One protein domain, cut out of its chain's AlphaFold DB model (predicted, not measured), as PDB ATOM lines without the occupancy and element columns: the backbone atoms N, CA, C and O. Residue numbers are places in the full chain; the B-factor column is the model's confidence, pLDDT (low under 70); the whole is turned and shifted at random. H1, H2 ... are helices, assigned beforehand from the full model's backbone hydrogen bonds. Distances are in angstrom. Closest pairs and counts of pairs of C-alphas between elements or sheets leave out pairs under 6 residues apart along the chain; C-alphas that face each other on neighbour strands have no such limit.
ATOM      1  N   PHE A 142     -36.755  -0.248  44.790       44.12
ATOM      2  CA  PHE A 142     -36.138   0.328  45.991       44.12
ATOM      3  C   PHE A 142     -34.916  -0.454  46.517       44.12
ATOM      4  O   PHE A 142     -34.127   0.095  47.288       44.12
ATOM      5  N   PHE A 143     -34.696  -1.696  46.066       43.03
ATOM      6  CA  PHE A 143     -33.540  -2.515  46.446       43.03
ATOM      7  C   PHE A 143     -32.327  -2.389  45.506       43.03
ATOM      8  O   PHE A 143     -31.275  -2.972  45.788       43.03
ATOM      9  N   ASN A 144     -32.405  -1.590  44.434       57.84
ATOM     10  CA  ASN A 144     -31.309  -1.396  43.470       57.84
ATOM     11  C   ASN A 144     -29.974  -0.967  44.115       57.84
ATOM     12  O   ASN A 144     -28.899  -1.344  43.644       57.84
ATOM     13  N   PHE A 145     -30.022  -0.222  45.225       52.34
ATOM     14  CA  PHE A 145     -28.828   0.185  45.976       52.34
ATOM     15  C   PHE A 145     -28.076  -1.004  46.603       52.34
ATOM     16  O   PHE A 145     -26.847  -1.014  46.608       52.34
ATOM     17  N   ILE A 146     -28.796  -2.028  47.077       51.34
ATOM     18  CA  ILE A 146     -28.215  -3.212  47.731       51.34
ATOM     19  C   ILE A 146     -27.567  -4.132  46.690       51.34
ATOM     20  O   ILE A 146     -26.446  -4.604  46.879       51.34
ATOM     21  N   PHE A 147     -28.225  -4.330  45.545       53.84
ATOM     22  CA  PHE A 147     -27.691  -5.155  44.459       53.84
ATOM     23  C   PHE A 147     -26.500  -4.502  43.738       53.84
ATOM     24  O   PHE A 147     -25.617  -5.217  43.263       53.84
ATOM     25  N   GLY A 148     -26.404  -3.166  43.725       50.72
ATOM     26  CA  GLY A 148     -25.283  -2.417  43.143       50.72
ATOM     27  C   GLY A 148     -23.959  -2.461  43.928       50.72
ATOM     28  O   GLY A 148     -22.933  -2.041  43.390       50.72
ATOM     29  N   LEU A 149     -23.954  -2.970  45.170       51.66
ATOM     30  CA  LEU A 149     -22.749  -3.099  46.010       51.66
ATOM     31  C   LEU A 149     -21.845  -4.273  45.594       51.66
ATOM     32  O   LEU A 149     -20.646  -4.261  45.871       51.66
ATOM     33  N   SER A 150     -22.391  -5.278  44.901       56.66
ATOM     34  CA  SER A 150     -21.611  -6.396  44.366       56.66
ATOM     35  C   SER A 150     -21.077  -6.060  42.973       56.66
ATOM     36  O   SER A 150     -21.847  -5.833  42.037       56.66
ATOM     37  N   SER A 151     -19.751  -6.107  42.798       57.00
ATOM     38  CA  SER A 151     -19.104  -5.890  41.492       57.00
ATOM     39  C   SER A 151     -19.600  -6.853  40.408       57.00
ATOM     40  O   SER A 151     -19.556  -6.497  39.234       57.00
ATOM     41  N   LYS A 152     -20.075  -8.051  40.785       58.72
ATOM     42  CA  LYS A 152     -20.642  -9.041  39.853       58.72
ATOM     43  C   LYS A 152     -22.066  -8.688  39.409       58.72
ATOM     44  O   LYS A 152     -22.440  -8.985  38.284       58.72
ATOM     45  N   ASN A 153     -22.841  -8.018  40.262       64.56
ATOM     46  CA  ASN A 153     -24.233  -7.657  39.973       64.56
ATOM     47  C   ASN A 153     -24.357  -6.308  39.249       64.56
ATOM     48  O   ASN A 153     -25.321  -6.087  38.525       64.56
ATOM     49  N   ARG A 154     -23.371  -5.415  39.407       70.94
ATOM     50  CA  ARG A 154     -23.361  -4.071  38.798       70.94
ATOM     51  C   ARG A 154     -23.444  -4.090  37.270       70.94
ATOM     52  O   ARG A 154     -23.995  -3.162  36.679       70.94
ATOM     53  N   GLU A 155     -22.879  -5.115  36.641       83.19
ATOM     54  CA  GLU A 155     -22.852  -5.277  35.185       83.19
ATOM     55  C   GLU A 155     -23.740  -6.424  34.698       83.19
ATOM     56  O   GLU A 155     -23.619  -6.819  33.546       83.19
ATOM     57  N   ARG A 156     -24.634  -6.949  35.545       85.50
ATOM     58  CA  ARG A 156     -25.564  -8.013  35.156       85.50
ATOM     59  C   ARG A 156     -26.603  -7.491  34.164       85.50
ATOM     60  O   ARG A 156     -27.113  -6.385  34.335       85.50
ATOM     61  N   VAL A 157     -26.906  -8.303  33.162       88.25
ATOM     62  CA  VAL A 157     -27.908  -8.058  32.118       88.25
ATOM     63  C   VAL A 157     -29.143  -8.918  32.409       88.25
ATOM     64  O   VAL A 157     -29.047  -9.925  33.116       88.25
ATOM     65  N   THR A 158     -30.320  -8.507  31.937       88.94
ATOM     66  CA  THR A 158     -31.545  -9.306  32.078       88.94
ATOM     67  C   THR A 158     -31.418 -10.639  31.334       88.94
ATOM     68  O   THR A 158     -30.863 -10.725  30.239       88.94
ATOM     69  N   ARG A 159     -31.957 -11.707  31.934       87.50
ATOM     70  CA  ARG A 159     -32.005 -13.037  31.309       87.50
ATOM     71  C   ARG A 159     -32.834 -13.014  30.021       87.50
ATOM     72  O   ARG A 159     -32.441 -13.615  29.029       87.50
ATOM     73  N   GLU A 160     -33.936 -12.263  30.029       87.69
ATOM     74  CA  GLU A 160     -34.815 -12.065  28.872       87.69
ATOM     75  C   GLU A 160     -34.068 -11.494  27.658       87.69
ATOM     76  O   GLU A 160     -34.287 -11.933  26.525       87.69
ATOM     77  N   PHE A 161     -33.137 -10.565  27.890       89.81
ATOM     78  CA  PHE A 161     -32.311 -10.027  26.820       89.81
ATOM     79  C   PHE A 161     -31.450 -11.122  26.173       89.81
ATOM     80  O   PHE A 161     -31.429 -11.246  24.948       89.81
ATOM     81  N   GLY A 162     -30.794 -11.946  26.999       85.88
ATOM     82  CA  GLY A 162     -29.943 -13.051  26.556       85.88
ATOM     83  C   GLY A 162     -30.689 -14.184  25.846       85.88
ATOM     84  O   GLY A 162     -30.198 -14.686  24.843       85.88
ATOM     85  N   GLU A 163     -31.868 -14.572  26.340       84.62
ATOM     86  CA  GLU A 163     -32.618 -15.731  25.822       84.62
ATOM     87  C   GLU A 163     -33.529 -15.402  24.635       84.62
ATOM     88  O   GLU A 163     -33.714 -16.238  23.750       84.62
ATOM     89  N   TYR A 164     -34.125 -14.205  24.610       87.38
ATOM     90  CA  TYR A 164     -35.189 -13.878  23.655       87.38
ATOM     91  C   TYR A 164     -34.846 -12.685  22.766       87.38
ATOM     92  O   TYR A 164     -35.009 -12.759  21.547       87.38
ATOM     93  N   THR A 165     -34.342 -11.594  23.346       90.44
ATOM     94  CA  THR A 165     -34.145 -10.339  22.596       90.44
ATOM     95  C   THR A 165     -33.012 -10.455  21.576       90.44
ATOM     96  O   THR A 165     -33.186 -10.085  20.416       90.44
ATOM     97  N   ILE A 166     -31.870 -11.039  21.966       92.19
ATOM     98  CA  ILE A 166     -30.734 -11.275  21.060       92.19
ATOM     99  C   ILE A 166     -31.161 -12.117  19.855       92.19
ATOM    100  O   ILE A 166     -30.866 -11.753  18.714       92.19
ATOM    101  N   LYS A 167     -31.898 -13.206  20.095       91.75
ATOM    102  CA  LYS A 167     -32.395 -14.082  19.035       91.75
ATOM    103  C   LYS A 167     -33.278 -13.325  18.044       91.75
ATOM    104  O   LYS A 167     -33.024 -13.377  16.842       91.75
ATOM    105  N   GLN A 168     -34.258 -12.568  18.543       93.12
ATOM    106  CA  GLN A 168     -35.137 -11.750  17.700       93.12
ATOM    107  C   GLN A 168     -34.343 -10.730  16.877       93.12
ATOM    108  O   GLN A 168     -34.545 -10.607  15.670       93.12
ATOM    109  N   HIS A 169     -33.386 -10.029  17.490       94.00
ATOM    110  CA  HIS A 169     -32.534  -9.075  16.780       94.00
ATOM    111  C   HIS A 169     -31.745  -9.732  15.640       94.00
ATOM    112  O   HIS A 169     -31.673  -9.184  14.539       94.00
ATOM    113  N   VAL A 170     -31.186 -10.921  15.874       95.44
ATOM    114  CA  VAL A 170     -30.464 -11.686  14.849       95.44
ATOM    115  C   VAL A 170     -31.390 -12.119  13.713       95.44
ATOM    116  O   VAL A 170     -30.995 -12.031  12.547       95.44
ATOM    117  N   GLU A 171     -32.611 -12.558  14.025       94.75
ATOM    118  CA  GLU A 171     -33.617 -12.959  13.036       94.75
ATOM    119  C   GLU A 171     -34.038 -11.784  12.142       94.75
ATOM    120  O   GLU A 171     -33.960 -11.901  10.917       94.75
ATOM    121  N   HIS A 172     -34.381 -10.634  12.726       96.12
ATOM    122  CA  HIS A 172     -34.774  -9.428  11.985       96.12
ATOM    123  C   HIS A 172     -33.626  -8.845  11.151       96.12
ATOM    124  O   HIS A 172     -33.793  -8.511   9.975       96.12
ATOM    125  N   MET A 173     -32.412  -8.796  11.706       95.38
ATOM    126  CA  MET A 173     -31.231  -8.362  10.955       95.38
ATOM    127  C   MET A 173     -30.937  -9.304   9.780       95.38
ATOM    128  O   MET A 173     -30.624  -8.857   8.673       95.38
ATOM    129  N   GLN A 174     -31.078 -10.618   9.981       95.12
ATOM    130  CA  GLN A 174     -30.937 -11.588   8.903       95.12
ATOM    131  C   GLN A 174     -32.037 -11.432   7.851       95.12
ATOM    132  O   GLN A 174     -31.728 -11.526   6.662       95.12
ATOM    133  N   ALA A 175     -33.291 -11.217   8.254       94.81
ATOM    134  CA  ALA A 175     -34.403 -10.989   7.339       94.81
ATOM    135  C   ALA A 175     -34.127  -9.767   6.453       94.81
ATOM    136  O   ALA A 175     -34.147  -9.895   5.229       94.81
ATOM    137  N   PHE A 176     -33.719  -8.641   7.050       95.81
ATOM    138  CA  PHE A 176     -33.322  -7.433   6.325       95.81
ATOM    139  C   PHE A 176     -32.229  -7.702   5.275       95.81
ATOM    140  O   PHE A 176     -32.387  -7.378   4.093       95.81
ATOM    141  N   ILE A 177     -31.134  -8.356   5.682       94.38
ATOM    142  CA  ILE A 177     -30.011  -8.681   4.789       94.38
ATOM    143  C   ILE A 177     -30.458  -9.628   3.670       94.38
ATOM    144  O   ILE A 177     -30.105  -9.425   2.507       94.38
ATOM    145  N   SER A 178     -31.223 -10.670   3.997       93.75
ATOM    146  CA  SER A 178     -31.723 -11.652   3.028       93.75
ATOM    147  C   SER A 178     -32.634 -11.009   1.986       93.75
ATOM    148  O   SER A 178     -32.502 -11.302   0.793       93.75
ATOM    149  N   THR A 179     -33.519 -10.104   2.409       93.00
ATOM    150  CA  THR A 179     -34.404  -9.353   1.515       93.00
ATOM    151  C   THR A 179     -33.600  -8.487   0.546       93.00
ATOM    152  O   THR A 179     -33.823  -8.559  -0.663       93.00
ATOM    153  N   LEU A 180     -32.595  -7.745   1.026       91.88
ATOM    154  CA  LEU A 180     -31.720  -6.937   0.165       91.88
ATOM    155  C   LEU A 180     -30.830  -7.780  -0.759       91.88
ATOM    156  O   LEU A 180     -30.623  -7.423  -1.919       91.88
ATOM    157  N   LYS A 181     -30.366  -8.951  -0.316       92.62
ATOM    158  CA  LYS A 181     -29.661  -9.898  -1.197       92.62
ATOM    159  C   LYS A 181     -30.583 -10.478  -2.269       92.62
ATOM    160  O   LYS A 181     -30.157 -10.631  -3.411       92.62
ATOM    161  N   SER A 182     -31.850 -10.723  -1.942       90.69
ATOM    162  CA  SER A 182     -32.860 -11.160  -2.913       90.69
ATOM    163  C   SER A 182     -33.154 -10.089  -3.961       90.69
ATOM    164  O   SER A 182     -33.262 -10.423  -5.140       90.69
ATOM    165  N   PHE A 183     -33.180  -8.807  -3.576       85.50
ATOM    166  CA  PHE A 183     -33.228  -7.694  -4.531       85.50
ATOM    167  C   PHE A 183     -32.078  -7.756  -5.539       85.50
ATOM    168  O   PHE A 183     -32.308  -7.716  -6.747       85.50
ATOM    169  N   ILE A 184     -30.845  -7.921  -5.054       87.69
ATOM    170  CA  ILE A 184     -29.657  -8.030  -5.911       87.69
ATOM    171  C   ILE A 184     -29.739  -9.279  -6.798       87.69
ATOM    172  O   ILE A 184     -29.352  -9.229  -7.962       87.69
ATOM    173  N   GLN A 185     -30.247 -10.400  -6.285       89.50
ATOM    174  CA  GLN A 185     -30.313 -11.666  -7.018       89.50
ATOM    175  C   GLN A 185     -31.363 -11.656  -8.136       89.50
ATOM    176  O   GLN A 185     -31.072 -12.147  -9.230       89.50
ATOM    177  N   ILE A 186     -32.548 -11.102  -7.876       88.31
ATOM    178  CA  ILE A 186     -33.658 -11.013  -8.840       88.31
ATOM    179  C   ILE A 186     -33.383  -9.939  -9.899       88.31
ATOM    180  O   ILE A 186     -33.893 -10.035 -11.013       88.31
ATOM    181  N   ALA A 187     -32.541  -8.950  -9.589       87.19
ATOM    182  CA  ALA A 187     -32.199  -7.894 -10.525       87.19
ATOM    183  C   ALA A 187     -31.621  -8.430 -11.861       87.19
ATOM    184  O   ALA A 187     -30.798  -9.361 -11.863       87.19
ATOM    185  N   PRO A 188     -31.985  -7.817 -13.007       88.06
ATOM    186  CA  PRO A 188     -31.419  -8.144 -14.316       88.06
ATOM    187  C   PRO A 188     -29.897  -7.971 -14.371       88.06
ATOM    188  O   PRO A 188     -29.322  -7.175 -13.630       88.06
ATOM    189  N   ALA A 189     -29.232  -8.667 -15.300       87.31
ATOM    190  CA  ALA A 189     -27.775  -8.588 -15.470       87.31
ATOM    191  C   ALA A 189     -27.276  -7.149 -15.709       87.31
ATOM    192  O   ALA A 189     -26.242  -6.753 -15.176       87.31
ATOM    193  N   THR A 190     -28.051  -6.345 -16.441       86.50
ATOM    194  CA  THR A 190     -27.765  -4.923 -16.676       86.50
ATOM    195  C   THR A 190     -27.811  -4.108 -15.385       86.50
ATOM    196  O   THR A 190     -26.909  -3.317 -15.135       86.50
ATOM    197  N   TYR A 191     -28.801  -4.336 -14.519       88.38
ATOM    198  CA  TYR A 191     -28.899  -3.661 -13.222       88.38
ATOM    199  C   TYR A 191     -27.816  -4.136 -12.239       88.38
ATOM    200  O   TYR A 191     -27.234  -3.330 -11.520       88.38
ATOM    201  N   LYS A 192     -27.455  -5.426 -12.259       88.50
ATOM    202  CA  LYS A 192     -26.315  -5.963 -11.491       88.50
ATOM    203  C   LYS A 192     -24.988  -5.308 -11.881       88.50
ATOM    204  O   LYS A 192     -24.182  -5.009 -11.003       88.50
ATOM    205  N   ALA A 193     -24.780  -5.037 -13.172       88.75
ATOM    206  CA  ALA A 193     -23.614  -4.291 -13.638       88.75
ATOM    207  C   ALA A 193     -23.603  -2.849 -13.092       88.75
ATOM    208  O   ALA A 193     -22.557  -2.382 -12.644       88.75
ATOM    209  N   LYS A 194     -24.769  -2.184 -13.029       87.94
ATOM    210  CA  LYS A 194     -24.904  -0.859 -12.396       87.94
ATOM    211  C   LYS A 194     -24.585  -0.891 -10.906       87.94
ATOM    212  O   LYS A 194     -23.801  -0.072 -10.449       87.94
ATOM    213  N   ILE A 195     -25.094  -1.883 -10.168       88.62
ATOM    214  CA  ILE A 195     -24.762  -2.068  -8.744       88.62
ATOM    215  C   ILE A 195     -23.241  -2.140  -8.548       88.62
ATOM    216  O   ILE A 195     -22.721  -1.548  -7.605       88.62
ATOM    217  N   ALA A 196     -22.523  -2.849  -9.423       85.81
ATOM    218  CA  ALA A 196     -21.075  -3.016  -9.317       85.81
ATOM    219  C   ALA A 196     -20.280  -1.745  -9.674       85.81
ATOM    220  O   ALA A 196     -19.289  -1.451  -8.999       85.81
ATOM    221  N   ALA A 197     -20.702  -1.013 -10.710       84.38
ATOM    222  CA  ALA A 197     -19.924   0.064 -11.325       84.38
ATOM    223  C   ALA A 197     -20.343   1.484 -10.903       84.38
ATOM    224  O   ALA A 197     -19.490   2.365 -10.795       84.38
ATOM    225  N   GLU A 198     -21.633   1.731 -10.668       86.56
ATOM    226  CA  GLU A 198     -22.150   3.077 -10.416       86.56
ATOM    227  C   GLU A 198     -21.919   3.531  -8.970       86.56
ATOM    228  O   GLU A 198     -21.856   2.745  -8.016       86.56
ATOM    229  N   THR A 199     -21.758   4.844  -8.805       84.06
ATOM    230  CA  THR A 199     -21.445   5.472  -7.518       84.06
ATOM    231  C   THR A 199     -22.660   6.055  -6.812       84.06
ATOM    232  O   THR A 199     -22.482   6.524  -5.697       84.06
ATOM    233  N   ASP A 200     -23.865   5.974  -7.385       87.44
ATOM    234  CA  ASP A 200     -25.094   6.433  -6.724       87.44
ATOM    235  C   ASP A 200     -25.254   5.775  -5.341       87.44
ATOM    236  O   ASP A 200     -24.917   4.597  -5.134       87.44
ATOM    237  N   LEU A 201     -25.788   6.539  -4.392       88.12
ATOM    238  CA  LEU A 201     -26.016   6.127  -3.015       88.12
ATOM    239  C   LEU A 201     -26.794   4.812  -2.924       88.12
ATOM    240  O   LEU A 201     -26.408   3.946  -2.141       88.12
ATOM    241  N   LYS A 202     -27.828   4.609  -3.752       90.25
ATOM    242  CA  LYS A 202     -28.608   3.354  -3.763       90.25
ATOM    243  C   LYS A 202     -27.766   2.132  -4.134       90.25
ATOM    244  O   LYS A 202     -27.919   1.065  -3.538       90.25
ATOM    245  N   PHE A 203     -26.820   2.279  -5.063       92.12
ATOM    246  CA  PHE A 203     -25.928   1.193  -5.478       92.12
ATOM    247  C   PHE A 203     -24.816   0.945  -4.462       92.12
ATOM    248  O   PHE A 203     -24.462  -0.208  -4.205       92.12
ATOM    249  N   LYS A 204     -24.279   2.000  -3.838       90.50
ATOM    250  CA  LYS A 204     -23.367   1.870  -2.690       90.50
ATOM    251  C   LYS A 204     -24.057   1.169  -1.515       90.50
ATOM    252  O   LYS A 204     -23.500   0.216  -0.985       90.50
ATOM    253  N   PHE A 205     -25.286   1.566  -1.183       93.62
ATOM    254  CA  PHE A 205     -26.117   0.953  -0.145       93.62
ATOM    255  C   PHE A 205     -26.313  -0.551  -0.377       93.62
ATOM    256  O   PHE A 205     -25.966  -1.353   0.491       93.62
ATOM    257  N   LEU A 206     -26.769  -0.950  -1.572       92.38
ATOM    258  CA  LEU A 206     -26.939  -2.366  -1.918       92.38
ATOM    259  C   LEU A 206     -25.620  -3.149  -1.841       92.38
ATOM    260  O   LEU A 206     -25.606  -4.278  -1.352       92.38
ATOM    261  N   ARG A 207     -24.499  -2.565  -2.284       91.62
ATOM    262  CA  ARG A 207     -23.179  -3.207  -2.179       91.62
ATOM    263  C   ARG A 207     -22.721  -3.372  -0.736       91.62
ATOM    264  O   ARG A 207     -22.167  -4.421  -0.416       91.62
ATOM    265  N   THR A 208     -22.919  -2.365   0.108       91.81
ATOM    266  CA  THR A 208     -22.516  -2.404   1.517       91.81
ATOM    267  C   THR A 208     -23.301  -3.479   2.260       91.81
ATOM    268  O   THR A 208     -22.690  -4.411   2.773       91.81
ATOM    269  N   VAL A 209     -24.637  -3.456   2.199       91.19
ATOM    270  CA  VAL A 209     -25.461  -4.477   2.875       91.19
ATOM    271  C   VAL A 209     -25.299  -5.863   2.239       91.19
ATOM    272  O   VAL A 209     -25.317  -6.886   2.923       91.19
ATOM    273  N   GLY A 210     -25.062  -5.931   0.926       88.50
ATOM    274  CA  GLY A 210     -24.771  -7.181   0.224       88.50
ATOM    275  C   GLY A 210     -23.504  -7.888   0.723       88.50
ATOM    276  O   GLY A 210     -23.431  -9.118   0.658       88.50
ATOM    277  N   LYS A 211     -22.530  -7.143   1.263       90.38
ATOM    278  CA  LYS A 211     -21.299  -7.692   1.851       90.38
ATOM    279  C   LYS A 211     -21.472  -8.171   3.291       90.38
ATOM    280  O   LYS A 211     -20.661  -8.980   3.730       90.38
ATOM    281  N   TRP A 212     -22.510  -7.726   3.999       93.25
ATOM    282  CA  TRP A 212     -22.723  -8.105   5.394       93.25
ATOM    283  C   TRP A 212     -22.870  -9.616   5.550       93.25
ATOM    284  O   TRP A 212     -23.510 -10.307   4.735       93.25
ATOM    285  N   THR A 213     -22.295 -10.140   6.634       87.25
ATOM    286  CA  THR A 213     -22.350 -11.568   6.951       87.25
ATOM    287  C   THR A 213     -22.878 -11.808   8.360       87.25
ATOM    288  O   THR A 213     -22.339 -11.322   9.344       87.25
ATOM    289  N   MET A 214     -23.907 -12.650   8.477       91.62
ATOM    290  CA  MET A 214     -24.483 -13.007   9.782       91.62
ATOM    291  C   MET A 214     -23.718 -14.124  10.502       91.62
ATOM    292  O   MET A 214     -24.114 -14.523  11.592       91.62
ATOM    293  N   ARG A 215     -22.645 -14.677   9.913       90.81
ATOM    294  CA  ARG A 215     -21.953 -15.856  10.463       90.81
ATOM    295  C   ARG A 215     -21.371 -15.572  11.847       90.81
ATOM    296  O   ARG A 215     -21.628 -16.339  12.766       90.81
ATOM    297  N   ASN A 216     -20.618 -14.481  11.990       91.38
ATOM    298  CA  ASN A 216     -19.995 -14.125  13.264       91.38
ATOM    299  C   ASN A 216     -21.049 -13.735  14.313       91.38
ATOM    300  O   ASN A 216     -21.055 -14.278  15.412       91.38
ATOM    301  N   ILE A 217     -21.998 -12.873  13.929       93.12
ATOM    302  CA  ILE A 217     -23.078 -12.394  14.805       93.12
ATOM    303  C   ILE A 217     -23.890 -13.567  15.373       93.12
ATOM    304  O   ILE A 217     -24.139 -13.610  16.572       93.12
ATOM    305  N   LYS A 218     -24.238 -14.561  14.543       93.81
ATOM    306  CA  LYS A 218     -24.964 -15.762  14.982       93.81
ATOM    307  C   LYS A 218     -24.169 -16.640  15.942       93.81
ATOM    308  O   LYS A 218     -24.738 -17.128  16.908       93.81
ATOM    309  N   MET A 219     -22.876 -16.863  15.688       93.38
ATOM    310  CA  MET A 219     -22.056 -17.665  16.608       93.38
ATOM    311  C   MET A 219     -21.924 -16.988  17.974       93.38
ATOM    312  O   MET A 219     -22.008 -17.654  19.005       93.38
ATOM    313  N   LEU A 220     -21.761 -15.662  17.981       92.69
ATOM    314  CA  LEU A 220     -21.728 -14.876  19.211       92.69
ATOM    315  C   LEU A 220     -23.081 -14.911  19.930       92.69
ATOM    316  O   LEU A 220     -23.100 -15.135  21.130       92.69
ATOM    317  N   ALA A 221     -24.196 -14.780  19.208       91.81
ATOM    318  CA  ALA A 221     -25.538 -14.891  19.782       91.81
ATOM    319  C   ALA A 221     -25.774 -16.245  20.470       91.81
ATOM    320  O   ALA A 221     -26.160 -16.257  21.630       91.81
ATOM    321  N   LEU A 222     -25.434 -17.364  19.816       90.88
ATOM    322  CA  LEU A 222     -25.547 -18.706  20.415       90.88
ATOM    323  C   LEU A 222     -24.723 -18.837  21.704       90.88
ATOM    324  O   LEU A 222     -25.194 -19.375  22.698       90.88
ATOM    325  N   THR A 223     -23.508 -18.281  21.711       90.12
ATOM    326  CA  THR A 223     -22.643 -18.292  22.904       90.12
ATOM    327  C   THR A 223     -23.266 -17.507  24.066       90.12
ATOM    328  O   THR A 223     -23.092 -17.874  25.226       90.12
ATOM    329  N   LEU A 224     -23.981 -16.418  23.768       90.12
ATOM    330  CA  LEU A 224     -24.657 -15.588  24.767       90.12
ATOM    331  C   LEU A 224     -25.963 -16.216  25.258       90.12
ATOM    332  O   LEU A 224     -26.260 -16.106  26.445       90.12
ATOM    333  N   GLU A 225     -26.698 -16.900  24.381       88.44
ATOM    334  CA  GLU A 225     -27.887 -17.688  24.729       88.44
ATOM    335  C   GLU A 225     -27.522 -18.809  25.718       88.44
ATOM    336  O   GLU A 225     -28.144 -18.925  26.775       88.44
ATOM    337  N   ASP A 226     -26.437 -19.550  25.455       87.31
ATOM    338  CA  ASP A 226     -25.928 -20.606  26.347       87.31
ATOM    339  C   ASP A 226     -25.514 -20.077  27.738       87.31
ATOM    340  O   ASP A 226     -25.471 -20.824  28.717       87.31
ATOM    341  N   GLN A 227     -25.204 -18.779  27.841       87.25
ATOM    342  CA  GLN A 227     -24.723 -18.113  29.058       87.25
ATOM    343  C   GLN A 227     -25.731 -17.104  29.635       87.25
ATOM    344  O   GLN A 227     -25.384 -16.319  30.524       87.25
ATOM    345  N   ALA A 228     -26.989 -17.127  29.179       85.50
ATOM    346  CA  ALA A 228     -27.971 -16.085  29.479       85.50
ATOM    347  C   ALA A 228     -28.295 -15.925  30.980       85.50
ATOM    348  O   ALA A 228     -28.666 -14.838  31.426       85.50
ATOM    349  N   ALA A 229     -28.121 -16.979  31.785       80.94
ATOM    350  CA  ALA A 229     -28.383 -16.949  33.227       80.94
ATOM    351  C   ALA A 229     -27.450 -15.992  34.005       80.94
ATOM    352  O   ALA A 229     -27.886 -15.348  34.969       80.94
ATOM    353  N   ASP A 230     -26.198 -15.866  33.558       84.38
ATOM    354  CA  ASP A 230     -25.128 -15.103  34.218       84.38
ATOM    355  C   ASP A 230     -24.529 -14.028  33.295       84.38
ATOM    356  O   ASP A 230     -23.361 -13.647  33.414       84.38
ATOM    357  N   LEU A 231     -25.344 -13.515  32.373       87.44
ATOM    358  CA  LEU A 231     -24.922 -12.559  31.360       87.44
ATOM    359  C   LEU A 231     -24.497 -11.215  31.971       87.44
ATOM    360  O   LEU A 231     -25.191 -10.630  32.811       87.44
ATOM    361  N   THR A 232     -23.360 -10.691  31.508       89.44
ATOM    362  CA  THR A 232     -22.836  -9.386  31.931       89.44
ATOM    363  C   THR A 232     -22.503  -8.479  30.749       89.44
ATOM    364  O   THR A 232     -22.235  -8.949  29.646       89.44
ATOM    365  N   VAL A 233     -22.479  -7.161  30.976       89.00
ATOM    366  CA  VAL A 233     -22.153  -6.163  29.943       89.00
ATOM    367  C   VAL A 233     -20.807  -6.441  29.247       89.00
ATOM    368  O   VAL A 233     -20.783  -6.373  28.022       89.00
ATOM    369  N   PRO A 234     -19.703  -6.802  29.941       89.56
ATOM    370  CA  PRO A 234     -18.459  -7.181  29.266       89.56
ATOM    371  C   PRO A 234     -18.606  -8.360  28.296       89.56
ATOM    372  O   PRO A 234     -18.041  -8.327  27.208       89.56
ATOM    373  N   MET A 235     -19.406  -9.375  28.642       89.06
ATOM    374  CA  MET A 235     -19.619 -10.552  27.785       89.06
ATOM    375  C   MET A 235     -20.327 -10.191  26.474       89.06
ATOM    376  O   MET A 235     -20.144 -10.865  25.468       89.06
ATOM    377  N   LEU A 236     -21.097  -9.098  26.466       91.31
ATOM    378  CA  LEU A 236     -21.786  -8.593  25.280       91.31
ATOM    379  C   LEU A 236     -20.880  -7.810  24.323       91.31
ATOM    380  O   LEU A 236     -21.301  -7.563  23.194       91.31
ATOM    381  N   ILE A 237     -19.663  -7.418  24.727       92.56
ATOM    382  CA  ILE A 237     -18.774  -6.571  23.910       92.56
ATOM    383  C   ILE A 237     -18.555  -7.148  22.503       92.56
ATOM    384  O   ILE A 237     -18.791  -6.411  21.541       92.56
ATOM    385  N   PRO A 238     -18.178  -8.434  22.325       93.38
ATOM    386  CA  PRO A 238     -17.939  -8.980  20.990       93.38
ATOM    387  C   PRO A 238     -19.190  -8.943  20.107       93.38
ATOM    388  O   PRO A 238     -19.104  -8.626  18.922       93.38
ATOM    389  N   PHE A 239     -20.361  -9.226  20.686       94.56
ATOM    390  CA  PHE A 239     -21.635  -9.230  19.968       94.56
ATOM    391  C   PHE A 239     -22.074  -7.820  19.572       94.56
ATOM    392  O   PHE A 239     -22.343  -7.574  18.399       94.56
ATOM    393  N   VAL A 240     -22.085  -6.877  20.520       94.81
ATOM    394  CA  VAL A 240     -22.442  -5.472  20.264       94.81
ATOM    395  C   VAL A 240     -21.499  -4.877  19.223       94.81
ATOM    396  O   VAL A 240     -21.960  -4.250  18.273       94.81
ATOM    397  N   LYS A 241     -20.191  -5.137  19.336       94.81
ATOM    398  CA  LYS A 241     -19.202  -4.705  18.345       94.81
ATOM    399  C   LYS A 241     -19.497  -5.290  16.964       94.81
ATOM    400  O   LYS A 241     -19.517  -4.538  15.998       94.81
ATOM    401  N   ALA A 242     -19.789  -6.588  16.857       94.69
ATOM    402  CA  ALA A 242     -20.107  -7.224  15.577       94.69
ATOM    403  C   ALA A 242     -21.401  -6.685  14.936       94.69
ATOM    404  O   ALA A 242     -21.434  -6.464  13.728       94.69
ATOM    405  N   VAL A 243     -22.448  -6.442  15.728       95.62
ATOM    406  CA  VAL A 243     -23.728  -5.897  15.244       95.62
ATOM    407  C   VAL A 243     -23.564  -4.454  14.764       95.62
ATOM    408  O   VAL A 243     -23.929  -4.128  13.633       95.62
ATOM    409  N   TYR A 244     -22.985  -3.585  15.594       96.31
ATOM    410  CA  TYR A 244     -22.822  -2.172  15.249       96.31
ATOM    411  C   TYR A 244     -21.772  -1.933  14.170       96.31
ATOM    412  O   TYR A 244     -21.918  -0.972  13.419       96.31
ATOM    413  N   HIS A 245     -20.764  -2.801  14.045       94.94
ATOM    414  CA  HIS A 245     -19.807  -2.737  12.944       94.94
ATOM    415  C   HIS A 245     -20.528  -2.740  11.592       94.94
ATOM    416  O   HIS A 245     -20.191  -1.950  10.720       94.94
ATOM    417  N   GLU A 246     -21.551  -3.580  11.426       94.06
ATOM    418  CA  GLU A 246     -22.337  -3.595  10.194       94.06
ATOM    419  C   GLU A 246     -23.302  -2.399  10.150       94.06
ATOM    420  O   GLU A 246     -23.250  -1.596   9.217       94.06
ATOM    421  N   LEU A 247     -24.131  -2.199  11.181       94.88
ATOM    422  CA  LEU A 247     -25.214  -1.200  11.153       94.88
ATOM    423  C   LEU A 247     -24.737   0.249  11.000       94.88
ATOM    424  O   LEU A 247     -25.380   1.038  10.302       94.88
ATOM    425  N   ILE A 248     -23.606   0.614  11.612       94.38
ATOM    426  CA  ILE A 248     -23.087   1.988  11.563       94.38
ATOM    427  C   ILE A 248     -22.690   2.409  10.149       94.38
ATOM    428  O   ILE A 248     -22.822   3.589   9.818       94.38
ATOM    429  N   THR A 249     -22.311   1.464   9.283       93.62
ATOM    430  CA  THR A 249     -21.959   1.761   7.884       93.62
ATOM    431  C   THR A 249     -23.114   2.382   7.097       93.62
ATOM    432  O   THR A 249     -22.864   3.108   6.137       93.62
ATOM    433  N   ILE A 250     -24.370   2.148   7.503       93.81
ATOM    434  CA  ILE A 250     -25.567   2.689   6.837       93.81
ATOM    435  C   ILE A 250     -26.410   3.606   7.734       93.81
ATOM    436  O   ILE A 250     -27.302   4.279   7.229       93.81
ATOM    437  N   TYR A 251     -26.136   3.671   9.043       92.38
ATOM    438  CA  TYR A 251     -26.907   4.476  10.000       92.38
ATOM    439  C   TYR A 251     -27.031   5.950   9.581       92.38
ATOM    440  O   TYR A 251     -28.121   6.521   9.624       92.38
ATOM    441  N   TYR A 252     -25.933   6.552   9.113       90.69
ATOM    442  CA  TYR A 252     -25.884   7.975   8.758       90.69
ATOM    443  C   TYR A 252     -26.581   8.332   7.440       90.69
ATOM    444  O   TYR A 252     -26.709   9.516   7.140       90.69
ATOM    445  N   ILE A 253     -27.073   7.344   6.685       88.81
ATOM    446  CA  ILE A 253     -28.027   7.589   5.596       88.81
ATOM    447  C   ILE A 253     -29.318   8.189   6.178       88.81
ATOM    448  O   ILE A 253     -29.908   9.088   5.589       88.81
ATOM    449  N   GLY A 254     -29.715   7.745   7.374       83.88
ATOM    450  CA  GLY A 254     -30.865   8.254   8.110       83.88
ATOM    451  C   GLY A 254     -32.080   7.329   8.056       83.88
ATOM    452  O   GLY A 254     -32.295   6.583   7.099       83.88
ATOM    453  N   GLU A 255     -32.899   7.415   9.106       84.38
ATOM    454  CA  GLU A 255     -34.059   6.551   9.353       84.38
ATOM    455  C   GLU A 255     -35.019   6.473   8.158       84.38
ATOM    456  O   GLU A 255     -35.395   5.378   7.746       84.38
ATOM    457  N   GLN A 256     -35.368   7.626   7.577       87.19
ATOM    458  CA  GLN A 256     -36.355   7.749   6.497       87.19
ATOM    459  C   GLN A 256     -35.757   7.568   5.096       87.19
ATOM    460  O   GLN A 256     -36.463   7.210   4.148       87.19
ATOM    461  N   GLN A 257     -34.448   7.777   4.949       88.88
ATOM    462  CA  GLN A 257     -33.791   7.696   3.649       88.88
ATOM    463  C   GLN A 257     -33.534   6.253   3.214       88.88
ATOM    464  O   GLN A 257     -33.680   5.950   2.034       88.88
ATOM    465  N   VAL A 258     -33.228   5.333   4.135       90.88
ATOM    466  CA  VAL A 258     -33.073   3.909   3.784       90.88
ATOM    467  C   VAL A 258     -34.367   3.324   3.181       90.88
ATOM    468  O   VAL A 258     -34.290   2.727   2.104       90.88
ATOM    469  N   PRO A 259     -35.572   3.550   3.748       92.62
ATOM    470  CA  PRO A 259     -36.829   3.193   3.094       92.62
ATOM    471  C   PRO A 259     -37.013   3.827   1.713       92.62
ATOM    472  O   PRO A 259     -37.521   3.169   0.806       92.62
ATOM    473  N   ALA A 260     -36.606   5.088   1.536       91.06
ATOM    474  CA  ALA A 260     -36.679   5.765   0.243       91.06
ATOM    475  C   ALA A 260     -35.765   5.101  -0.800       91.06
ATOM    476  O   ALA A 260     -36.220   4.827  -1.908       91.06
ATOM    477  N   LEU A 261     -34.533   4.740  -0.422       92.31
ATOM    478  CA  LEU A 261     -33.614   3.992  -1.283       92.31
ATOM    479  C   LEU A 261     -34.191   2.625  -1.669       92.31
ATOM    480  O   LEU A 261     -34.102   2.232  -2.828       92.31
ATOM    481  N   ILE A 262     -34.833   1.909  -0.738       92.88
ATOM    482  CA  ILE A 262     -35.483   0.621  -1.038       92.88
ATOM    483  C   ILE A 262     -36.636   0.805  -2.039       92.88
ATOM    484  O   ILE A 262     -36.774   0.005  -2.966       92.88
ATOM    485  N   LYS A 263     -37.445   1.864  -1.894       92.75
ATOM    486  CA  LYS A 263     -38.519   2.195  -2.850       92.75
ATOM    487  C   LYS A 263     -37.970   2.570  -4.228       92.75
ATOM    488  O   LYS A 263     -38.557   2.175  -5.231       92.75
ATOM    489  N   GLU A 264     -36.858   3.297  -4.279       91.19
ATOM    490  CA  GLU A 264     -36.188   3.655  -5.532       91.19
ATOM    491  C   GLU A 264     -35.632   2.411  -6.237       91.19
ATOM    492  O   GLU A 264     -35.897   2.200  -7.416       91.19
ATOM    493  N   VAL A 265     -34.961   1.523  -5.496       90.56
ATOM    494  CA  VAL A 265     -34.481   0.233  -6.018       90.56
ATOM    495  C   VAL A 265     -35.640  -0.628  -6.527       90.56
ATOM    496  O   VAL A 265     -35.516  -1.268  -7.570       90.56
ATOM    497  N   TYR A 266     -36.773  -0.642  -5.819       91.31
ATOM    498  CA  TYR A 266     -37.994  -1.292  -6.293       91.31
ATOM    499  C   TYR A 266     -38.463  -0.707  -7.628       91.31
ATOM    500  O   TYR A 266     -38.659  -1.470  -8.571       91.31
ATOM    501  N   ALA A 267     -38.601   0.617  -7.724       89.81
ATOM    502  CA  ALA A 267     -39.057   1.286  -8.941       89.81
ATOM    503  C   ALA A 267     -38.133   0.993 -10.134       89.81
ATOM    504  O   ALA A 267     -38.616   0.648 -11.214       89.81
ATOM    505  N   ASP A 268     -36.816   1.041  -9.918       89.12
ATOM    506  CA  ASP A 268     -35.824   0.750 -10.952       89.12
ATOM    507  C   ASP A 268     -35.908  -0.701 -11.446       89.12
ATOM    508  O   ASP A 268     -35.856  -0.956 -12.648       89.12
ATOM    509  N   ILE A 269     -36.036  -1.668 -10.531       88.00
ATOM    510  CA  ILE A 269     -36.096  -3.093 -10.879       88.00
ATOM    511  C   ILE A 269     -37.445  -3.444 -11.529       88.00
ATOM    512  O   ILE A 269     -37.477  -4.220 -12.484       88.00
ATOM    513  N   SER A 270     -38.549  -2.857 -11.060       87.75
ATOM    514  CA  SER A 270     -39.892  -3.064 -11.622       87.75
ATOM    515  C   SER A 270     -40.079  -2.452 -13.011       87.75
ATOM    516  O   SER A 270     -40.970  -2.881 -13.738       87.75
ATOM    517  N   ALA A 271     -39.233  -1.503 -13.421       87.94
ATOM    518  CA  ALA A 271     -39.248  -0.959 -14.778       87.94
ATOM    519  C   ALA A 271     -38.811  -1.980 -15.851       87.94
ATOM    520  O   ALA A 271     -39.005  -1.746 -17.045       87.94
ATOM    521  N   TYR A 272     -38.222  -3.116 -15.457       85.00
ATOM    522  CA  TYR A 272     -37.801  -4.157 -16.390       85.00
ATOM    523  C   TYR A 272     -38.960  -5.114 -16.732       85.00
ATOM    524  O   TYR A 272     -39.490  -5.767 -15.833       85.00
ATOM    525  N   PRO A 273     -39.299  -5.309 -18.025       77.50
ATOM    526  CA  PRO A 273     -40.486  -6.073 -18.438       77.50
ATOM    527  C   PRO A 273     -40.522  -7.548 -18.006       77.50
ATOM    528  O   PRO A 273     -41.589  -8.142 -17.932       77.50
ATOM    529  N   ALA A 274     -39.359  -8.155 -17.747       78.94
ATOM    530  CA  ALA A 274     -39.225  -9.576 -17.414       78.94
ATOM    531  C   ALA A 274     -39.306  -9.878 -15.902       78.94
ATOM    532  O   ALA A 274     -39.078 -11.016 -15.491       78.94
ATOM    533  N   ILE A 275     -39.569  -8.869 -15.066       86.06
ATOM    534  CA  ILE A 275     -39.564  -8.993 -13.608       86.06
ATOM    535  C   ILE A 275     -40.991  -9.053 -13.056       86.06
ATOM    536  O   ILE A 275     -41.842  -8.226 -13.379       86.06
ATOM    537  N   ASP A 276     -41.232 -10.002 -12.150       86.00
ATOM    538  CA  ASP A 276     -42.471 -10.073 -11.377       86.00
ATOM    539  C   ASP A 276     -42.542  -8.918 -10.367       86.00
ATOM    540  O   ASP A 276     -42.003  -8.983  -9.256       86.00
ATOM    541  N   SER A 277     -43.232  -7.848 -10.760       83.88
ATOM    542  CA  SER A 277     -43.390  -6.645  -9.943       83.88
ATOM    543  C   SER A 277     -44.097  -6.895  -8.607       83.88
ATOM    544  O   SER A 277     -43.811  -6.182  -7.645       83.88
ATOM    545  N   SER A 278     -44.955  -7.917  -8.500       85.56
ATOM    546  CA  SER A 278     -45.622  -8.278  -7.239       85.56
ATOM    547  C   SER A 278     -44.622  -8.855  -6.232       85.56
ATOM    548  O   SER A 278     -44.579  -8.467  -5.055       85.56
ATOM    549  N   LYS A 279     -43.724  -9.722  -6.714       87.19
ATOM    550  CA  LYS A 279     -42.648 -10.301  -5.902       87.19
ATOM    551  C   LYS A 279     -41.662  -9.240  -5.413       87.19
ATOM    552  O   LYS A 279     -41.301  -9.239  -4.237       87.19
ATOM    553  N   VAL A 280     -41.260  -8.304  -6.277       88.12
ATOM    554  CA  VAL A 280     -40.340  -7.214  -5.894       88.12
ATOM    555  C   VAL A 280     -41.017  -6.226  -4.935       88.12
ATOM    556  O   VAL A 280     -40.389  -5.777  -3.979       88.12
ATOM    557  N   GLN A 281     -42.313  -5.946  -5.108       89.31
ATOM    558  CA  GLN A 281     -43.072  -5.103  -4.179       89.31
ATOM    559  C   GLN A 281     -43.161  -5.727  -2.779       89.31
ATOM    560  O   GLN A 281     -43.035  -5.024  -1.776       89.31
ATOM    561  N   THR A 282     -43.353  -7.046  -2.704       91.31
ATOM    562  CA  THR A 282     -43.380  -7.784  -1.432       91.31
ATOM    563  C   THR A 282     -42.034  -7.686  -0.714       91.31
ATOM    564  O   THR A 282     -41.992  -7.350   0.469       91.31
ATOM    565  N   LEU A 283     -40.930  -7.870  -1.446       91.62
ATOM    566  CA  LEU A 283     -39.579  -7.683  -0.912       91.62
ATOM    567  C   LEU A 283     -39.332  -6.237  -0.457       91.62
ATOM    568  O   LEU A 283     -38.717  -6.030   0.581       91.62
ATOM    569  N   ALA A 284     -39.843  -5.234  -1.176       92.12
ATOM    570  CA  ALA A 284     -39.707  -3.827  -0.783       92.12
ATOM    571  C   ALA A 284     -40.407  -3.532   0.539       92.12
ATOM    572  O   ALA A 284     -39.807  -2.946   1.437       92.12
ATOM    573  N   LYS A 285     -41.658  -3.984   0.678       92.31
ATOM    574  CA  LYS A 285     -42.419  -3.843   1.923       92.31
ATOM    575  C   LYS A 285     -41.705  -4.536   3.077       92.31
ATOM    576  O   LYS A 285     -41.507  -3.909   4.110       92.31
ATOM    577  N   GLN A 286     -41.261  -5.779   2.877       93.69
ATOM    578  CA  GLN A 286     -40.520  -6.517   3.895       93.69
ATOM    579  C   GLN A 286     -39.229  -5.788   4.285       93.69
ATOM    580  O   GLN A 286     -39.010  -5.542   5.461       93.69
ATOM    581  N   GLY A 287     -38.411  -5.361   3.320       93.12
ATOM    582  CA  GLY A 287     -37.146  -4.676   3.597       93.12
ATOM    583  C   GLY A 287     -37.327  -3.368   4.371       93.12
ATOM    584  O   GLY A 287     -36.527  -3.067   5.251       93.12
ATOM    585  N   ILE A 288     -38.396  -2.617   4.086       93.56
ATOM    586  CA  ILE A 288     -38.753  -1.402   4.833       93.56
ATOM    587  C   ILE A 288     -39.180  -1.748   6.263       93.56
ATOM    588  O   ILE A 288     -38.687  -1.129   7.202       93.56
ATOM    589  N   THR A 289     -40.062  -2.735   6.441       93.50
ATOM    590  CA  THR A 289     -40.518  -3.174   7.769       93.50
ATOM    591  C   THR A 289     -39.352  -3.659   8.628       93.50
ATOM    592  O   THR A 289     -39.212  -3.227   9.771       93.50
ATOM    593  N   GLU A 290     -38.477  -4.501   8.070       94.69
ATOM    594  CA  GLU A 290     -37.304  -5.001   8.787       94.69
ATOM    595  C   GLU A 290     -36.321  -3.872   9.119       94.69
ATOM    596  O   GLU A 290     -35.774  -3.847  10.217       94.69
ATOM    597  N   TRP A 291     -36.129  -2.889   8.229       95.12
ATOM    598  CA  TRP A 291     -35.300  -1.721   8.540       95.12
ATOM    599  C   TRP A 291     -35.847  -0.908   9.717       95.12
ATOM    600  O   TRP A 291     -35.080  -0.508  10.589       95.12
ATOM    601  N   ILE A 292     -37.163  -0.682   9.770       91.19
ATOM    602  CA  ILE A 292     -37.804   0.039  10.881       91.19
ATOM    603  C   ILE A 292     -37.554  -0.697  12.201       91.19
ATOM    604  O   ILE A 292     -37.248  -0.056  13.208       91.19
ATOM    605  N   TYR A 293     -37.631  -2.031  12.198       93.56
ATOM    606  CA  TYR A 293     -37.279  -2.836  13.367       93.56
ATOM    607  C   TYR A 293     -35.788  -2.705  13.709       93.56
ATOM    608  O   TYR A 293     -35.446  -2.401  14.849       93.56
ATOM    609  N   VAL A 294     -34.890  -2.868  12.731       95.00
ATOM    610  CA  VAL A 294     -33.436  -2.735  12.923       95.00
ATOM    611  C   VAL A 294     -33.084  -1.371  13.523       95.00
ATOM    612  O   VAL A 294     -32.322  -1.299  14.483       95.00
ATOM    613  N   TYR A 295     -33.665  -0.284  13.020       93.38
ATOM    614  CA  TYR A 295     -33.397   1.055  13.529       93.38
ATOM    615  C   TYR A 295     -33.944   1.256  14.953       93.38
ATOM    616  O   TYR A 295     -33.200   1.652  15.851       93.38
ATOM    617  N   ASN A 296     -35.220   0.940  15.190       90.88
ATOM    618  CA  ASN A 296     -35.884   1.251  16.461       90.88
ATOM    619  C   ASN A 296     -35.565   0.267  17.590       90.88
ATOM    620  O   ASN A 296     -35.450   0.676  18.740       90.88
ATOM    621  N   GLN A 297     -35.421  -1.019  17.281       91.50
ATOM    622  CA  GLN A 297     -35.248  -2.065  18.290       91.50
ATOM    623  C   GLN A 297     -33.784  -2.474  18.453       91.50
ATOM    624  O   GLN A 297     -33.368  -2.776  19.563       91.50
ATOM    625  N   ILE A 298     -32.968  -2.421  17.391       94.44
ATOM    626  CA  ILE A 298     -31.554  -2.830  17.467       94.44
ATOM    627  C   ILE A 298     -30.638  -1.615  17.668       94.44
ATOM    628  O   ILE A 298     -29.953  -1.524  18.685       94.44
ATOM    629  N   ILE A 299     -30.634  -0.651  16.736       94.62
ATOM    630  CA  ILE A 299     -29.746   0.528  16.812       94.62
ATOM    631  C   ILE A 299     -30.122   1.415  17.999       94.62
ATOM    632  O   ILE A 299     -29.256   1.835  18.758       94.62
ATOM    633  N   LYS A 300     -31.409   1.716  18.177       93.75
ATOM    634  CA  LYS A 300     -31.857   2.465  19.349       93.75
ATOM    635  C   LYS A 300     -31.878   1.556  20.585       93.75
ATOM    636  O   LYS A 300     -31.201   1.872  21.553       93.75
ATOM    637  N   GLY A 301     -32.531   0.394  20.560       92.25
ATOM    638  CA  GLY A 301     -32.641  -0.469  21.753       92.25
ATOM    639  C   GLY A 301     -31.305  -0.913  22.379       92.25
ATOM    640  O   GLY A 301     -31.204  -1.040  23.598       92.25
ATOM    641  N   MET A 302     -30.230  -1.065  21.598       94.75
ATOM    642  CA  MET A 302     -28.915  -1.456  22.130       94.75
ATOM    643  C   MET A 302     -27.935  -0.286  22.331       94.75
ATOM    644  O   MET A 302     -26.808  -0.517  22.782       94.75
ATOM    645  N   TYR A 303     -28.303   0.962  22.009       96.06
ATOM    646  CA  TYR A 303     -27.370   2.097  22.110       96.06
ATOM    647  C   TYR A 303     -26.816   2.319  23.530       96.06
ATOM    648  O   TYR A 303     -25.641   2.685  23.636       96.06
ATOM    649  N   PRO A 304     -27.562   2.061  24.630       95.50
ATOM    650  CA  PRO A 304     -27.011   2.231  25.971       95.50
ATOM    651  C   PRO A 304     -25.842   1.273  26.251       95.50
ATOM    652  O   PRO A 304     -24.891   1.656  26.937       95.50
ATOM    653  N   LEU A 305     -25.871   0.056  25.682       94.19
ATOM    654  CA  LEU A 305     -24.755  -0.893  25.753       94.19
ATOM    655  C   LEU A 305     -23.547  -0.359  24.987       94.19
ATOM    656  O   LEU A 305     -22.450  -0.316  25.538       94.19
ATOM    657  N   LEU A 306     -23.757   0.108  23.752       95.12
ATOM    658  CA  LEU A 306     -22.690   0.698  22.946       95.12
ATOM    659  C   LEU A 306     -22.052   1.892  23.673       95.12
ATOM    660  O   LEU A 306     -20.829   1.958  23.795       95.12
ATOM    661  N   MET A 307     -22.863   2.792  24.235       94.50
ATOM    662  CA  MET A 307     -22.393   3.929  25.028       94.50
ATOM    663  C   MET A 307     -21.568   3.472  26.237       94.50
ATOM    664  O   MET A 307     -20.479   3.999  26.463       94.50
ATOM    665  N   ARG A 308     -22.030   2.462  26.986       92.19
ATOM    666  CA  ARG A 308     -21.298   1.913  28.138       92.19
ATOM    667  C   ARG A 308     -19.937   1.319  27.750       92.19
ATOM    668  O   ARG A 308     -19.037   1.304  28.596       92.19
ATOM    669  N   MET A 309     -19.796   0.831  26.516       91.69
ATOM    670  CA  MET A 309     -18.592   0.177  25.997       91.69
ATOM    671  C   MET A 309     -17.581   1.147  25.375       91.69
ATOM    672  O   MET A 309     -16.386   0.901  25.489       91.69
ATOM    673  N   CYS A 310     -18.023   2.247  24.756       90.25
ATOM    674  CA  CYS A 310     -17.119   3.147  24.023       90.25
ATOM    675  C   CYS A 310     -17.018   4.576  24.581       90.25
ATOM    676  O   CYS A 310     -16.088   5.292  24.218       90.25
ATOM    677  N   SER A 311     -17.908   5.002  25.485       89.19
ATOM    678  CA  SER A 311     -17.944   6.377  26.003       89.19
ATOM    679  C   SER A 311     -17.695   6.447  27.512       89.19
ATOM    680  O   SER A 311     -18.159   5.612  28.288       89.19
ATOM    681  N   SER A 312     -16.994   7.495  27.951       86.19
ATOM    682  CA  SER A 312     -16.894   7.888  29.367       86.19
ATOM    683  C   SER A 312     -17.991   8.865  29.810       86.19
ATOM    684  O   SER A 312     -18.120   9.180  30.999       86.19
ATOM    685  N   GLU A 313     -18.779   9.360  28.858       88.06
ATOM    686  CA  GLU A 313     -19.815  10.369  29.053       88.06
ATOM    687  C   GLU A 313     -21.196   9.822  28.714       88.06
ATOM    688  O   GLU A 313     -21.366   9.037  27.779       88.06
ATOM    689  N   TYR A 314     -22.184  10.253  29.496       91.94
ATOM    690  CA  TYR A 314     -23.584   9.975  29.223       91.94
ATOM    691  C   TYR A 314     -24.096  10.945  28.153       91.94
ATOM    692  O   TYR A 314     -23.998  12.159  28.331       91.94
ATOM    693  N   VAL A 315     -24.639  10.410  27.059       91.31
ATOM    694  CA  VAL A 315     -25.245  11.188  25.975       91.31
ATOM    695  C   VAL A 315     -26.511  10.474  25.512       91.31
ATOM    696  O   VAL A 315     -26.492   9.270  25.271       91.31
ATOM    697  N   GLU A 316     -27.602  11.218  25.373       90.38
ATOM    698  CA  GLU A 316     -28.895  10.682  24.947       90.38
ATOM    699  C   GLU A 316     -28.941  10.374  23.441       90.38
ATOM    700  O   GLU A 316     -28.217  10.960  22.627       90.38
ATOM    701  N   PHE A 317     -29.826   9.457  23.051       89.94
ATOM    702  CA  PHE A 317     -30.155   9.189  21.651       89.94
ATOM    703  C   PHE A 317     -30.976  10.343  21.039       89.94
ATOM    704  O   PHE A 317     -31.843  10.881  21.719       89.94
ATOM    705  N   PRO A 318     -30.769  10.722  19.760       88.25
ATOM    706  CA  PRO A 318     -29.760  10.220  18.820       88.25
ATOM    707  C   PRO A 318     -28.415  10.960  18.916       88.25
ATOM    708  O   PRO A 318     -27.460  10.593  18.230       88.25
ATOM    709  N   ARG A 319     -28.312  11.999  19.765       91.31
ATOM    710  CA  ARG A 319     -27.122  12.859  19.899       91.31
ATOM    711  C   ARG A 319     -25.845  12.062  20.166       91.31
ATOM    712  O   ARG A 319     -24.782  12.468  19.709       91.31
ATOM    713  N   PHE A 320     -25.936  10.921  20.844       93.88
ATOM    714  CA  PHE A 320     -24.815  10.009  21.072       93.88
ATOM    715  C   PHE A 320     -24.027   9.677  19.794       93.88
ATOM    716  O   PHE A 320     -22.804   9.813  19.787       93.88
ATOM    717  N   PHE A 321     -24.707   9.335  18.694       91.19
ATOM    718  CA  PHE A 321     -24.039   8.931  17.453       91.19
ATOM    719  C   PHE A 321     -23.303  10.084  16.764       91.19
ATOM    720  O   PHE A 321     -22.330   9.851  16.061       91.19
ATOM    721  N   THR A 322     -23.690  11.339  17.002       89.38
ATOM    722  CA  THR A 322     -22.977  12.504  16.450       89.38
ATOM    723  C   THR A 322     -21.894  13.019  17.394       89.38
ATOM    724  O   THR A 322     -20.775  13.288  16.960       89.38
ATOM    725  N   ALA A 323     -22.193  13.115  18.691       89.75
ATOM    726  CA  ALA A 323     -21.284  13.650  19.699       89.75
ATOM    727  C   ALA A 323     -20.101  12.717  19.998       89.75
ATOM    728  O   ALA A 323     -19.003  13.202  20.260       89.75
ATOM    729  N   GLN A 324     -20.316  11.397  19.948       91.19
ATOM    730  CA  GLN A 324     -19.304  10.381  20.266       91.19
ATOM    731  C   GLN A 324     -18.884   9.566  19.027       91.19
ATOM    732  O   GLN A 324     -18.418   8.434  19.144       91.19
ATOM    733  N   ILE A 325     -19.038  10.123  17.814       90.56
ATOM    734  CA  ILE A 325     -18.737   9.414  16.555       90.56
ATOM    735  C   ILE A 325     -17.300   8.886  16.505       90.56
ATOM    736  O   ILE A 325     -17.064   7.789  16.012       90.56
ATOM    737  N   VAL A 326     -16.334   9.642  17.034       88.69
ATOM    738  CA  VAL A 326     -14.918   9.248  17.019       88.69
ATOM    739  C   VAL A 326     -14.703   8.002  17.875       88.69
ATOM    740  O   VAL A 326     -14.051   7.063  17.433       88.69
ATOM    741  N   GLN A 327     -15.299   7.975  19.063       92.06
ATOM    742  CA  GLN A 327     -15.212   6.882  20.024       92.06
ATOM    743  C   GLN A 327     -15.932   5.631  19.517       92.06
ATOM    744  O   GLN A 327     -15.433   4.522  19.682       92.06
ATOM    745  N   ILE A 328     -17.088   5.810  18.870       92.81
ATOM    746  CA  ILE A 328     -17.841   4.715  18.251       92.81
ATOM    747  C   ILE A 328     -17.018   4.090  17.119       92.81
ATOM    748  O   ILE A 328     -16.863   2.874  17.081       92.81
ATOM    749  N   LEU A 329     -16.459   4.902  16.216       92.44
ATOM    750  CA  LEU A 329     -15.647   4.402  15.104       92.44
ATOM    751  C   LEU A 329     -14.381   3.684  15.586       92.44
ATOM    752  O   LEU A 329     -14.086   2.599  15.092       92.44
ATOM    753  N   ASP A 330     -13.692   4.237  16.586       92.19
ATOM    754  CA  ASP A 330     -12.512   3.614  17.200       92.19
ATOM    755  C   ASP A 330     -12.864   2.264  17.848       92.19
ATOM    756  O   ASP A 330     -12.241   1.243  17.560       92.19
ATOM    757  N   PHE A 331     -13.946   2.215  18.633       92.69
ATOM    758  CA  PHE A 331     -14.425   0.979  19.257       92.69
ATOM    759  C   PHE A 331     -14.783  -0.102  18.230       92.69
ATOM    760  O   PHE A 331     -14.463  -1.279  18.428       92.69
ATOM    761  N   LEU A 332     -15.431   0.285  17.129       92.81
ATOM    762  CA  LEU A 332     -15.840  -0.631  16.066       92.81
ATOM    763  C   LEU A 332     -14.693  -1.002  15.117       92.81
ATOM    764  O   LEU A 332     -14.818  -1.990  14.403       92.81
ATOM    765  N   GLY A 333     -13.574  -0.273  15.131       89.50
ATOM    766  CA  GLY A 333     -12.485  -0.454  14.169       89.50
ATOM    767  C   GLY A 333     -12.846   0.020  12.758       89.50
ATOM    768  O   GLY A 333     -12.340  -0.526  11.780       89.50
TER     769      GLY A 333
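What this domain is: This is residues 142 to 333 of the 681 residues of an uncharacterized protein of Treponema sp (UniProt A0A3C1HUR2). The long helix H2 runs lengthwise through the domain with H5 and H8 packed along it, both running back the other way; H6 folds back along H5 and H7 along H8, giving a long, loosely layered body of helices. H3 and H4 cross one end of this body, H9 and H11 pack on H6 toward the other with H10 near them, and H1 lies away from the rest beyond that end, on a long link that adds to the length. The printed part has 192 residues with eleven named helices, H1 to H11 in chain order, and no named strand: the class is all helix. It is only just compact, close to loose, with a radius of gyration of the C-alphas of 19.0 A, and spans 67 by 33 by 28 A.

How they stand to each other: Start at H2, residues 159 to 186. It touches H8, residues 277 to 300, opposite ways at a shallow tilt of 34 degrees, only just short of steep; the closest C-alphas, Phe 176 and Glu 290, are 5.3 A apart. With residues 162 to 174 alone, H2 touches H5, residues 214 to 225, opposite ways at a shallow tilt of 14 degrees; look at C-alphas 163 and 225, the closest, 5.2 A apart. H7, residues 257 to 270, forms a helical hairpin with H8, closest at the C-alphas of Pro 259 and Ile 288, 5.3 A. H5 and H6, residues 234 to 251, form another, closest at Leu 220 and Phe 239, 5.7 A between C-alphas. H4, residues 201 to 211, touches H7 about perpendicular, at 87 degrees, closest at the C-alphas of Lys 202 and Leu 261, 5.6 A. H3, residues 189 to 197, touches H4, with C-alphas 195 and 203 closest at 4.8 A. H11, residues 325 to 332, touches H6 at C-alphas 332 and 245, the closest, 5.5 A apart, and H9, residues 303 to 310, at C-alphas 327 and 310, the closest, 5.8 A apart. H10, residues 319 to 323, is close to H9 but not clearly touching, at 7.6 A between C-alphas 320 and 307. H1, residues 142 to 147, touches no helix. Every O i to N i+4 pair is within hydrogen-bond range in H3, H4, H5, H7, H9, H10 and H11; the counts are 1 of 2 in H1, 22 of 24 in H2, 9 of 14 in H6 and 18 of 20 in H8.

Where its parts are: Find C-alpha 159 at (-32.005, -13.037, 31.309); from there H2 runs 40.2 A to C-alpha 186 at (-33.658, -11.013, -8.840). H8 is 32.8 A long, H6 24.1 A and H7 19.7 A. H11 ends at C-alpha 332, at (-15.840, -0.631, 16.066).

The domain as a whole: The C-alphas farthest apart, those of Ile 146 and Pro 273, are 67.4 A from each other. The printed part has no cut, and its one long link joins H1 to H2. Residues 142 to 153 have pLDDT under 70.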